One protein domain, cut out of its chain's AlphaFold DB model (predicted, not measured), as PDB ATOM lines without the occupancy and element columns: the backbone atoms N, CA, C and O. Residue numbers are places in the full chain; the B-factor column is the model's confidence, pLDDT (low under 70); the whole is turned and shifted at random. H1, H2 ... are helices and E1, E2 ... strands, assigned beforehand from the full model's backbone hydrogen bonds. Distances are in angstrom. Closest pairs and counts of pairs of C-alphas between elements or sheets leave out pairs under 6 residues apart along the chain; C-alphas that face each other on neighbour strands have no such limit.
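What this domain is: This is residues 57 to 125 of the 125 residues of an uncharacterized protein of Deltaproteobacteria bacterium (UniProt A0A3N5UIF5). One long helix, H1, is the backbone of the model, with a small strand hairpin, E1 and E2, at its first end and a long loop, residues 86 to 101, beyond its other end. The loop folds back to two very short helices, H2 and H3, on one side of H1, where H3 packs on it, and a tail of low confidence follows. The printed part has 69 residues with two named strands and three named helices, in the order E1, E2, H1, H2, H3; the sheet E1 - E2 is antiparallel. The class is mostly helix, though only 32 of the 69 residues are in named elements. The whole is only just compact, close to loose, with a radius of gyration of the C-alphas of 13.2 A and spans of 37 by 29 by 19 A.

How they stand to each other: E1, residues 59 to 61, and E2, residues 64 to 66, form a hairpin, antiparallel at 140 degrees. N 59 and O 66 are 3.0 A apart and N 61 and O 64 2.9 A, both within hydrogen-bond range. H1, residues 68 to 85, follows E2 by a tight link; the closest C-alphas of E1 and H1 are those of Val 59 and Ala 68, 7.0 A apart. H2, residues 102 to 105, only just touches H1, with 3 pairs of C-alphas within 8 A, made by residues 79 to 83 of H1 alone; the closest are those of Ala 79 and Phe 105, 6.3 A. H3, residues 111 to 114, touches H1 at its residues 72 to 79 alone; the closest C-alphas are those of Ala 79 and Gly 111, 5.3 A. H2 and H3 are close but not clearly touching, the C-alphas of Phe 105 and Gly 111 being closest at 5.5 A. Both are apart from E1 and E2. In H1 every O i to N i+4 pair is within hydrogen-bond range; H2 and H3 are too short for such a pair, and each has its one O i to N i+3 pair within range.

Where its parts are: E1 begins at C-alpha 59, (36.438, 5.700, -39.725), and like E2 is 6.3 A long. H1 runs 25.5 A from C-alpha 68, (30.899, 8.615, -42.849), to C-alpha 85, (26.829, -15.537, -49.983). H2 is 4.9 A long and H3 5.8 A, ending at C-alpha 114, (26.458, -0.078, -37.295).

The domain as a whole: The C-alphas farthest apart are those of Gly 93 and Gly 119, 39.5 A. The printed part has no cut and ends at residue 125, the chain's last. The link from H1 to H2, 16 residues, is long; the other links between named elements are tight. Mean pLDDT of the printed part is 86.8, and residues 116 to 125 are under 70.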
ATOM      1  N   TYR A  57      30.467   8.762 -37.845       93.62
ATOM      2  CA  TYR A  57      31.592   9.631 -38.184       93.62
ATOM      3  C   TYR A  57      32.558   8.906 -39.128       93.62
ATOM      4  O   TYR A  57      32.410   7.694 -39.327       93.62
ATOM      5  N   PRO A  58      33.544   9.602 -39.718       93.69
ATOM      6  CA  PRO A  58      34.566   8.965 -40.532       93.69
ATOM      7  C   PRO A  58      35.334   7.914 -39.721       93.69
ATOM      8  O   PRO A  58      35.593   8.107 -38.533       93.69
ATOM      9  N   VAL A  59      35.713   6.811 -40.364       91.75
ATOM     10  CA  VAL A  59      36.438   5.700 -39.725       91.75
ATOM     11  C   VAL A  59      37.716   5.381 -40.478       91.75
ATOM     12  O   VAL A  59      37.795   5.559 -41.691       91.75
ATOM     13  N   GLU A  60      38.710   4.858 -39.771       91.12
ATOM     14  CA  GLU A  60      39.898   4.291 -40.396       91.12
ATOM     15  C   GLU A  60      39.667   2.804 -40.678       91.12
ATOM     16  O   GLU A  60      39.208   2.043 -39.823       91.12
ATOM     17  N   THR A  61      39.902   2.367 -41.911       86.81
ATOM     18  CA  THR A  61      39.770   0.961 -42.303       86.81
ATOM     19  C   THR A  61      40.794   0.645 -43.379       86.81
ATOM     20  O   THR A  61      40.863   1.338 -44.392       86.81
ATOM     21  N   ALA A  62      41.569  -0.422 -43.157       87.12
ATOM     22  CA  ALA A  62      42.655  -0.850 -44.042       87.12
ATOM     23  C   ALA A  62      43.699   0.256 -44.318       87.12
ATOM     24  O   ALA A  62      44.170   0.392 -45.440       87.12
ATOM     25  N   GLY A  63      44.034   1.061 -43.301       90.69
ATOM     26  CA  GLY A  63      45.028   2.138 -43.407       90.69
ATOM     27  C   GLY A  63      44.547   3.399 -44.133       90.69
ATOM     28  O   GLY A  63      45.323   4.330 -44.312       90.69
ATOM     29  N   CYS A  64      43.272   3.454 -44.535       91.12
ATOM     30  CA  CYS A  64      42.664   4.626 -45.161       91.12
ATOM     31  C   CYS A  64      41.548   5.198 -44.280       91.12
ATOM     32  O   CYS A  64      40.730   4.451 -43.730       91.12
ATOM     33  N   ARG A  65      41.469   6.532 -44.188       91.06
ATOM     34  CA  ARG A  65      40.339   7.235 -43.563       91.06
ATOM     35  C   ARG A  65      39.186   7.335 -44.562       91.06
ATOM     36  O   ARG A  65      39.338   7.904 -45.640       91.06
ATOM     37  N   TRP A  66      38.026   6.812 -44.186       92.81
ATOM     38  CA  TRP A  66      36.811   6.816 -44.994       92.81
ATOM     39  C   TRP A  66      35.760   7.743 -44.394       92.81
ATOM     40  O   TRP A  66      35.451   7.645 -43.207       92.81
ATOM     41  N   ARG A  67      35.172   8.595 -45.242       93.94
ATOM     42  CA  ARG A  67      34.018   9.446 -44.914       93.94
ATOM     43  C   ARG A  67      32.844   8.627 -44.381       93.94
ATOM     44  O   ARG A  67      32.633   7.493 -44.826       93.94
ATOM     45  N   ALA A  68      32.072   9.213 -43.472       94.00
ATOM     46  CA  ALA A  68      30.899   8.615 -42.849       94.00
ATOM     47  C   ALA A  68      29.912   8.080 -43.892       94.00
ATOM     48  O   ALA A  68      29.524   6.912 -43.831       94.00
ATOM     49  N   ILE A  69      29.560   8.881 -44.901       94.25
ATOM     50  CA  ILE A  69      28.641   8.461 -45.965       94.25
ATOM     51  C   ILE A  69      29.210   7.295 -46.781       94.25
ATOM     52  O   ILE A  69      28.501   6.352 -47.113       94.25
ATOM     53  N   SER A  70      30.515   7.305 -47.053       94.38
ATOM     54  CA  SER A  70      31.155   6.287 -47.884       94.38
ATOM     55  C   SER A  70      31.174   4.928 -47.191       94.38
ATOM     56  O   SER A  70      30.727   3.935 -47.770       94.38
ATOM     57  N   TRP A  71      31.659   4.863 -45.946       95.06
ATOM     58  CA  TRP A  71      31.774   3.576 -45.264       95.06
ATOM     59  C   TRP A  71      30.408   3.021 -44.852       95.06
ATOM     60  O   TRP A  71      30.232   1.802 -44.901       95.06
ATOM     61  N   THR A  72      29.442   3.873 -44.478       95.94
ATOM     62  CA  THR A  72      28.088   3.427 -44.109       95.94
ATOM     63  C   THR A  72      27.363   2.847 -45.321       95.94
ATOM     64  O   THR A  72      26.878   1.718 -45.254       95.94
ATOM     65  N   THR A  73      27.368   3.523 -46.473       96.00
ATOM     66  CA  THR A  73      26.762   2.979 -47.698       96.00
ATOM     67  C   THR A  73      27.439   1.677 -48.132       96.00
ATOM     68  O   THR A  73      26.757   0.674 -48.350       96.00
ATOM     69  N   ALA A  74      28.776   1.648 -48.187       96.19
ATOM     70  CA  ALA A  74      29.512   0.456 -48.604       96.19
ATOM     71  C   ALA A  74      29.306  -0.726 -47.642       96.19
ATOM     72  O   ALA A  74      29.064  -1.849 -48.082       96.19
ATOM     73  N   SER A  75      29.351  -0.484 -46.327       96.31
ATOM     74  CA  SER A  75      29.164  -1.537 -45.318       96.31
ATOM     75  C   SER A  75      27.747  -2.100 -45.330       96.31
ATOM     76  O   SER A  75      27.587  -3.303 -45.139       96.31
ATOM     77  N   SER A  76      26.735  -1.261 -45.580       96.25
ATOM     78  CA  SER A  76      25.347  -1.710 -45.722       96.25
ATOM     79  C   SER A  76      25.198  -2.696 -46.881       96.25
ATOM     80  O   SER A  76      24.734  -3.818 -46.686       96.25
ATOM     81  N   LEU A  77      25.691  -2.327 -48.066       96.62
ATOM     82  CA  LEU A  77      25.623  -3.192 -49.244       96.62
ATOM     83  C   LEU A  77      26.425  -4.487 -49.050       96.62
ATOM     84  O   LEU A  77      25.910  -5.577 -49.293       96.62
ATOM     85  N   CYS A  78      27.667  -4.385 -48.563       97.12
ATOM     86  CA  CYS A  78      28.527  -5.551 -48.359       97.12
ATOM     87  C   CYS A  78      27.943  -6.537 -47.337       97.12
ATOM     88  O   CYS A  78      28.131  -7.742 -47.482       97.12
ATOM     89  N   ALA A  79      27.228  -6.053 -46.317       97.56
ATOM     90  CA  ALA A  79      26.536  -6.912 -45.360       97.56
ATOM     91  C   ALA A  79      25.418  -7.730 -46.025       97.56
ATOM     92  O   ALA A  79      25.293  -8.921 -45.758       97.56
ATOM     93  N   VAL A  80      24.636  -7.127 -46.926       97.00
ATOM     94  CA  VAL A  80      23.595  -7.855 -47.671       97.00
ATOM     95  C   VAL A  80      24.217  -8.896 -48.604       97.00
ATOM     96  O   VAL A  80      23.751 -10.032 -48.640       97.00
ATOM     97  N   VAL A  81      25.309  -8.553 -49.298       96.75
ATOM     98  CA  VAL A  81      26.058  -9.502 -50.144       96.75
ATOM     99  C   VAL A  81      26.598 -10.677 -49.322       96.75
ATOM    100  O   VAL A  81      26.473 -11.823 -49.739       96.75
ATOM    101  N   GLU A  82      27.136 -10.420 -48.127       97.38
ATOM    102  CA  GLU A  82      27.585 -11.460 -47.192       97.38
ATOM    103  C   GLU A  82      26.433 -12.393 -46.782       97.38
ATOM    104  O   GLU A  82      26.604 -13.608 -46.739       97.38
ATOM    105  N   MET A  83      25.235 -11.851 -46.536       97.44
ATOM    106  CA  MET A  83      24.052 -12.658 -46.212       97.44
ATOM    107  C   MET A  83      23.594 -13.535 -47.384       97.44
ATOM    108  O   MET A  83      23.196 -14.676 -47.154       97.44
ATOM    109  N   VAL A  84      23.661 -13.041 -48.623       96.88
ATOM    110  CA  VAL A  84      23.372 -13.849 -49.822       96.88
ATOM    111  C   VAL A  84      24.430 -14.940 -50.000       96.88
ATOM    112  O   VAL A  84      24.090 -16.107 -50.175       96.88
ATOM    113  N   SER A  85      25.713 -14.589 -49.869       96.25
ATOM    114  CA  SER A  85      26.829 -15.537 -49.983       96.25
ATOM    115  C   SER A  85      26.773 -16.652 -48.936       96.25
ATOM    116  O   SER A  85      27.190 -17.769 -49.221       96.25
ATOM    117  N   ASN A  86      26.269 -16.359 -47.737       95.81
ATOM    118  CA  ASN A  86      26.098 -17.329 -46.654       95.81
ATOM    119  C   ASN A  86      24.746 -18.068 -46.713       95.81
ATOM    120  O   ASN A  86      24.362 -18.707 -45.735       95.81
ATOM    121  N   SER A  87      23.995 -17.938 -47.813       95.06
ATOM    122  CA  SER A  87      22.673 -18.554 -48.014       95.06
ATOM    123  C   SER A  87      21.621 -18.182 -46.956       95.06
ATOM    124  O   SER A  87      20.637 -18.894 -46.768       95.06
ATOM    125  N   VAL A  88      21.802 -17.053 -46.261       95.88
ATOM    126  CA  VAL A  88      20.820 -16.497 -45.312       95.88
ATOM    127  C   VAL A  88      19.681 -15.805 -46.061       95.88
ATOM    128  O   VAL A  88      18.534 -15.827 -45.615       95.88
ATOM    129  N   LEU A  89      20.004 -15.160 -47.181       96.31
ATOM    130  CA  LEU A  89      19.042 -14.557 -48.100       96.31
ATOM    131  C   LEU A  89      18.991 -15.362 -49.408       96.31
ATOM    132  O   LEU A  89      19.967 -16.042 -49.727       96.31
ATOM    133  N   PRO A  90      17.888 -15.276 -50.178       95.00
ATOM    134  CA  PRO A  90      17.792 -15.920 -51.485       95.00
ATOM    135  C   PRO A  90      18.926 -15.496 -52.427       95.00
ATOM    136  O   PRO A  90      19.264 -14.316 -52.502       95.00
ATOM    137  N   ASP A  91      19.471 -16.448 -53.180       93.94
ATOM    138  CA  ASP A  91      20.530 -16.243 -54.178       93.94
ATOM    139  C   ASP A  91      19.997 -15.776 -55.545       93.94
ATOM    140  O   ASP A  91      20.769 -15.396 -56.427       93.94
ATOM    141  N   LYS A  92      18.670 -15.785 -55.728       94.12
ATOM    142  CA  LYS A  92      17.981 -15.396 -56.964       94.12
ATOM    143  C   LYS A  92      16.749 -14.541 -56.689       94.12
ATOM    144  O   LYS A  92      16.069 -14.682 -55.671       94.12
ATOM    145  N   GLY A  93      16.414 -13.705 -57.669       94.31
ATOM    146  CA  GLY A  93      15.240 -12.838 -57.638       94.31
ATOM    147  C   GLY A  93      15.485 -11.505 -56.931       94.31
ATOM    148  O   GLY A  93      16.619 -11.068 -56.754       94.31
ATOM    149  N   PHE A  94      14.396 -10.826 -56.564       95.38
ATOM    150  CA  PHE A  94      14.437  -9.494 -55.963       95.38
ATOM    151  C   PHE A  94      14.295  -9.557 -54.437       95.38
ATOM    152  O   PHE A  94      13.269 -10.000 -53.909       95.38
ATOM    153  N   ILE A  95      15.314  -9.071 -53.723       94.62
ATOM    154  CA  ILE A  95      15.320  -8.974 -52.261       94.62
ATOM    155  C   ILE A  95      14.828  -7.584 -51.866       94.62
ATOM    156  O   ILE A  95      15.486  -6.581 -52.127       94.62
ATOM    157  N   LYS A  96      13.671  -7.528 -51.204       95.50
ATOM    158  CA  LYS A  96      13.145  -6.281 -50.642       95.50
ATOM    159  C   LYS A  96      13.788  -5.985 -49.286       95.50
ATOM    160  O   LYS A  96      14.065  -6.919 -48.531       95.50
ATOM    161  N   GLN A  97      13.982  -4.712 -48.948       94.06
ATOM    162  CA  GLN A  97      14.648  -4.305 -47.706       94.06
ATOM    163  C   GLN A  97      13.914  -4.808 -46.454       94.06
ATOM    164  O   GLN A  97      14.549  -5.283 -45.518       94.06
ATOM    165  N   GLU A  98      12.581  -4.786 -46.454       95.56
ATOM    166  CA  GLU A  98      11.743  -5.272 -45.355       95.56
ATOM    167  C   GLU A  98      11.861  -6.785 -45.113       95.56
ATOM    168  O   GLU A  98      11.490  -7.273 -44.048       95.56
ATOM    169  N   LYS A  99      12.403  -7.535 -46.082       94.88
ATOM    170  CA  LYS A  99      12.667  -8.973 -45.945       94.88
ATOM    171  C   LYS A  99      14.035  -9.275 -45.339       94.88
ATOM    172  O   LYS A  99      14.305 -10.438 -45.057       94.88
ATOM    173  N   ILE A 100      14.900  -8.276 -45.150       96.38
ATOM    174  CA  ILE A 100      16.247  -8.458 -44.599       96.38
ATOM    175  C   ILE A 100      16.162  -8.406 -43.067       96.38
ATOM    176  O   ILE A 100      15.898  -7.339 -42.506       96.38
ATOM    177  N   PRO A 101      16.404  -9.516 -42.343       96.19
ATOM    178  CA  PRO A 101      16.277  -9.515 -40.893       96.19
ATOM    179  C   PRO A 101      17.387  -8.681 -40.247       96.19
ATOM    180  O   PRO A 101      18.558  -9.069 -40.252       96.19
ATOM    181  N   LEU A 102      17.015  -7.561 -39.619       95.12
ATOM    182  CA  LEU A 102      17.963  -6.597 -39.045       95.12
ATOM    183  C   LEU A 102      18.935  -7.232 -38.033       95.12
ATOM    184  O   LEU A 102      20.131  -6.949 -38.035       95.12
ATOM    185  N   ARG A 103      18.441  -8.153 -37.195       95.56
ATOM    186  CA  ARG A 103      19.276  -8.872 -36.215       95.56
ATOM    187  C   ARG A 103      20.361  -9.722 -36.873       95.56
ATOM    188  O   ARG A 103      21.429  -9.880 -36.296       95.56
ATOM    189  N   VAL A 104      20.083 -10.296 -38.043       96.00
ATOM    190  CA  VAL A 104      21.050 -11.127 -38.774       96.00
ATOM    191  C   VAL A 104      22.015 -10.244 -39.555       96.00
ATOM    192  O   VAL A 104      23.217 -10.488 -39.521       96.00
ATOM    193  N   PHE A 105      21.516  -9.154 -40.141       97.12
ATOM    194  CA  PHE A 105      22.342  -8.123 -40.765       97.12
ATOM    195  C   PHE A 105      23.441  -7.622 -39.817       97.12
ATOM    196  O   PHE A 105      24.614  -7.613 -40.183       97.12
ATOM    197  N   PHE A 106      23.109  -7.302 -38.563       95.94
ATOM    198  CA  PHE A 106      24.098  -6.842 -37.581       95.94
ATOM    199  C   PHE A 106      25.138  -7.892 -37.166       95.94
ATOM    200  O   PHE A 106      26.176  -7.520 -36.623       95.94
ATOM    201  N   LYS A 107      24.903  -9.184 -37.427       95.50
ATOM    202  CA  LYS A 107      25.879 -10.251 -37.156       95.50
ATOM    203  C   LYS A 107      26.935 -10.391 -38.255       95.50
ATOM    204  O   LYS A 107      27.964 -11.014 -38.014       95.50
ATOM    205  N   THR A 108      26.702  -9.813 -39.432       96.44
ATOM    206  CA  THR A 108      27.672  -9.824 -40.537       96.44
ATOM    207  C   THR A 108      28.929  -9.024 -40.182       96.44
ATOM    208  O   THR A 108      28.894  -8.091 -39.365       96.44
ATOM    209  N   LYS A 109      30.057  -9.338 -40.827       94.38
ATOM    210  CA  LYS A 109      31.332  -8.626 -40.625       94.38
ATOM    211  C   LYS A 109      31.195  -7.129 -40.896       94.38
ATOM    212  O   LYS A 109      31.846  -6.326 -40.219       94.38
ATOM    213  N   ASN A 110      30.373  -6.769 -41.879       94.56
ATOM    214  CA  ASN A 110      30.145  -5.385 -42.280       94.56
ATOM    215  C   ASN A 110      29.015  -4.715 -41.485       94.56
ATOM    216  O   ASN A 110      29.166  -3.571 -41.059       94.56
ATOM    217  N   GLY A 111      27.924  -5.429 -41.210       94.81
ATOM    218  CA  GLY A 111      26.754  -4.906 -40.505       94.81
ATOM    219  C   GLY A 111      27.008  -4.620 -39.024       94.81
ATOM    220  O   GLY A 111      26.452  -3.670 -38.475       94.81
ATOM    221  N   ARG A 112      27.926  -5.343 -38.371       94.88
ATOM    222  CA  ARG A 112      28.312  -5.051 -36.975       94.88
ATOM    223  C   ARG A 112      28.904  -3.649 -36.775       94.88
ATOM    224  O   ARG A 112      28.866  -3.126 -35.661       94.88
ATOM    225  N   ARG A 113      29.417  -3.009 -37.838       92.75
ATOM    226  CA  ARG A 113      29.935  -1.627 -37.787       92.75
ATOM    227  C   ARG A 113      28.855  -0.600 -37.440       92.75
ATOM    228  O   ARG A 113      29.177   0.457 -36.918       92.75
ATOM    229  N   PHE A 114      27.585  -0.928 -37.674       92.38
ATOM    230  CA  PHE A 114      26.458  -0.078 -37.295       92.38
ATOM    231  C   PHE A 114      26.038  -0.234 -35.839       92.38
ATOM    232  O   PHE A 114      25.190   0.523 -35.395       92.38
ATOM    233  N   VAL A 115      26.573  -1.214 -35.102       89.25
ATOM    234  CA  VAL A 115      26.182  -1.485 -33.708       89.25
ATOM    235  C   VAL A 115      27.268  -1.062 -32.729       89.25
ATOM    236  O   VAL A 115      26.941  -0.575 -31.648       89.25
ATOM    237  N   CYS A 116      28.539  -1.153 -33.117       63.09
ATOM    238  CA  CYS A 116      29.648  -0.730 -32.269       63.09
ATOM    239  C   CYS A 116      29.797   0.800 -32.265       63.09
ATOM    240  O   CYS A 116      29.858   1.425 -33.322       63.09
ATOM    241  N   GLU A 117      29.840   1.417 -31.086       55.34
ATOM    242  CA  GLU A 117      30.212   2.830 -30.954       55.34
ATOM    243  C   GLU A 117      31.733   2.989 -31.100       55.34
ATOM    244  O   GLU A 117      32.483   2.180 -30.540       55.34
ATOM    245  N   PRO A 118      32.225   4.035 -31.786       42.94
ATOM    246  CA  PRO A 118      33.632   4.395 -31.709       42.94
ATOM    247  C   PRO A 118      33.936   4.873 -30.277       42.94
ATOM    248  O   PRO A 118      33.594   5.989 -29.904       42.94
ATOM    249  N   GLY A 119      34.524   3.999 -29.453       45.91
ATOM    250  CA  GLY A 119      34.994   4.324 -28.094       45.91
ATOM    251  C   GLY A 119      34.500   3.414 -26.963       45.91
ATOM    252  O   GLY A 119      35.113   3.397 -25.897       45.91
ATOM    253  N   ARG A 120      33.464   2.589 -27.170       38.31
ATOM    254  CA  ARG A 120      33.081   1.529 -26.217       38.31
ATOM    255  C   ARG A 120      33.449   0.170 -26.793       38.31
ATOM    256  O   ARG A 120      33.032  -0.169 -27.897       38.31
ATOM    257  N   ARG A 121      34.226  -0.629 -26.042       31.20
ATOM    258  CA  ARG A 121      34.439  -2.052 -26.364       31.20
ATOM    259  C   ARG A 121      33.062  -2.667 -26.594       31.20
ATOM    260  O   ARG A 121      32.244  -2.641 -25.678       31.20
ATOM    261  N   CYS A 122      32.811  -3.198 -27.791       38.09
ATOM    262  CA  CYS A 122      31.656  -4.051 -28.034       38.09
ATOM    263  C   CYS A 122      31.731  -5.221 -27.048       38.09
ATOM    264  O   CYS A 122      32.447  -6.190 -27.292       38.09
ATOM    265  N   SER A 123      31.034  -5.129 -25.917       29.30
ATOM    266  CA  SER A 123      30.799  -6.289 -25.074       29.30
ATOM    267  C   SER A 123      29.734  -7.118 -25.775       29.30
ATOM    268  O   SER A 123      28.539  -6.869 -25.638       29.30
ATOM    269  N   THR A 124      30.173  -8.082 -26.573       32.28
ATOM    270  CA  THR A 124      29.354  -9.242 -26.907       32.28
ATOM    271  C   THR A 124      29.047  -9.978 -25.606       32.28
ATOM    272  O   THR A 124      29.912 -10.668 -25.066       32.28
ATOM    273  N   ARG A 125      27.838  -9.779 -25.083       28.78
ATOM    274  CA  ARG A 125      27.131 -10.767 -24.272       28.78
ATOM    275  C   ARG A 125      25.835 -11.098 -24.988       28.78
ATOM    276  O   ARG A 125      25.206 -10.145 -25.497       28.78
TER     277      ARG A 125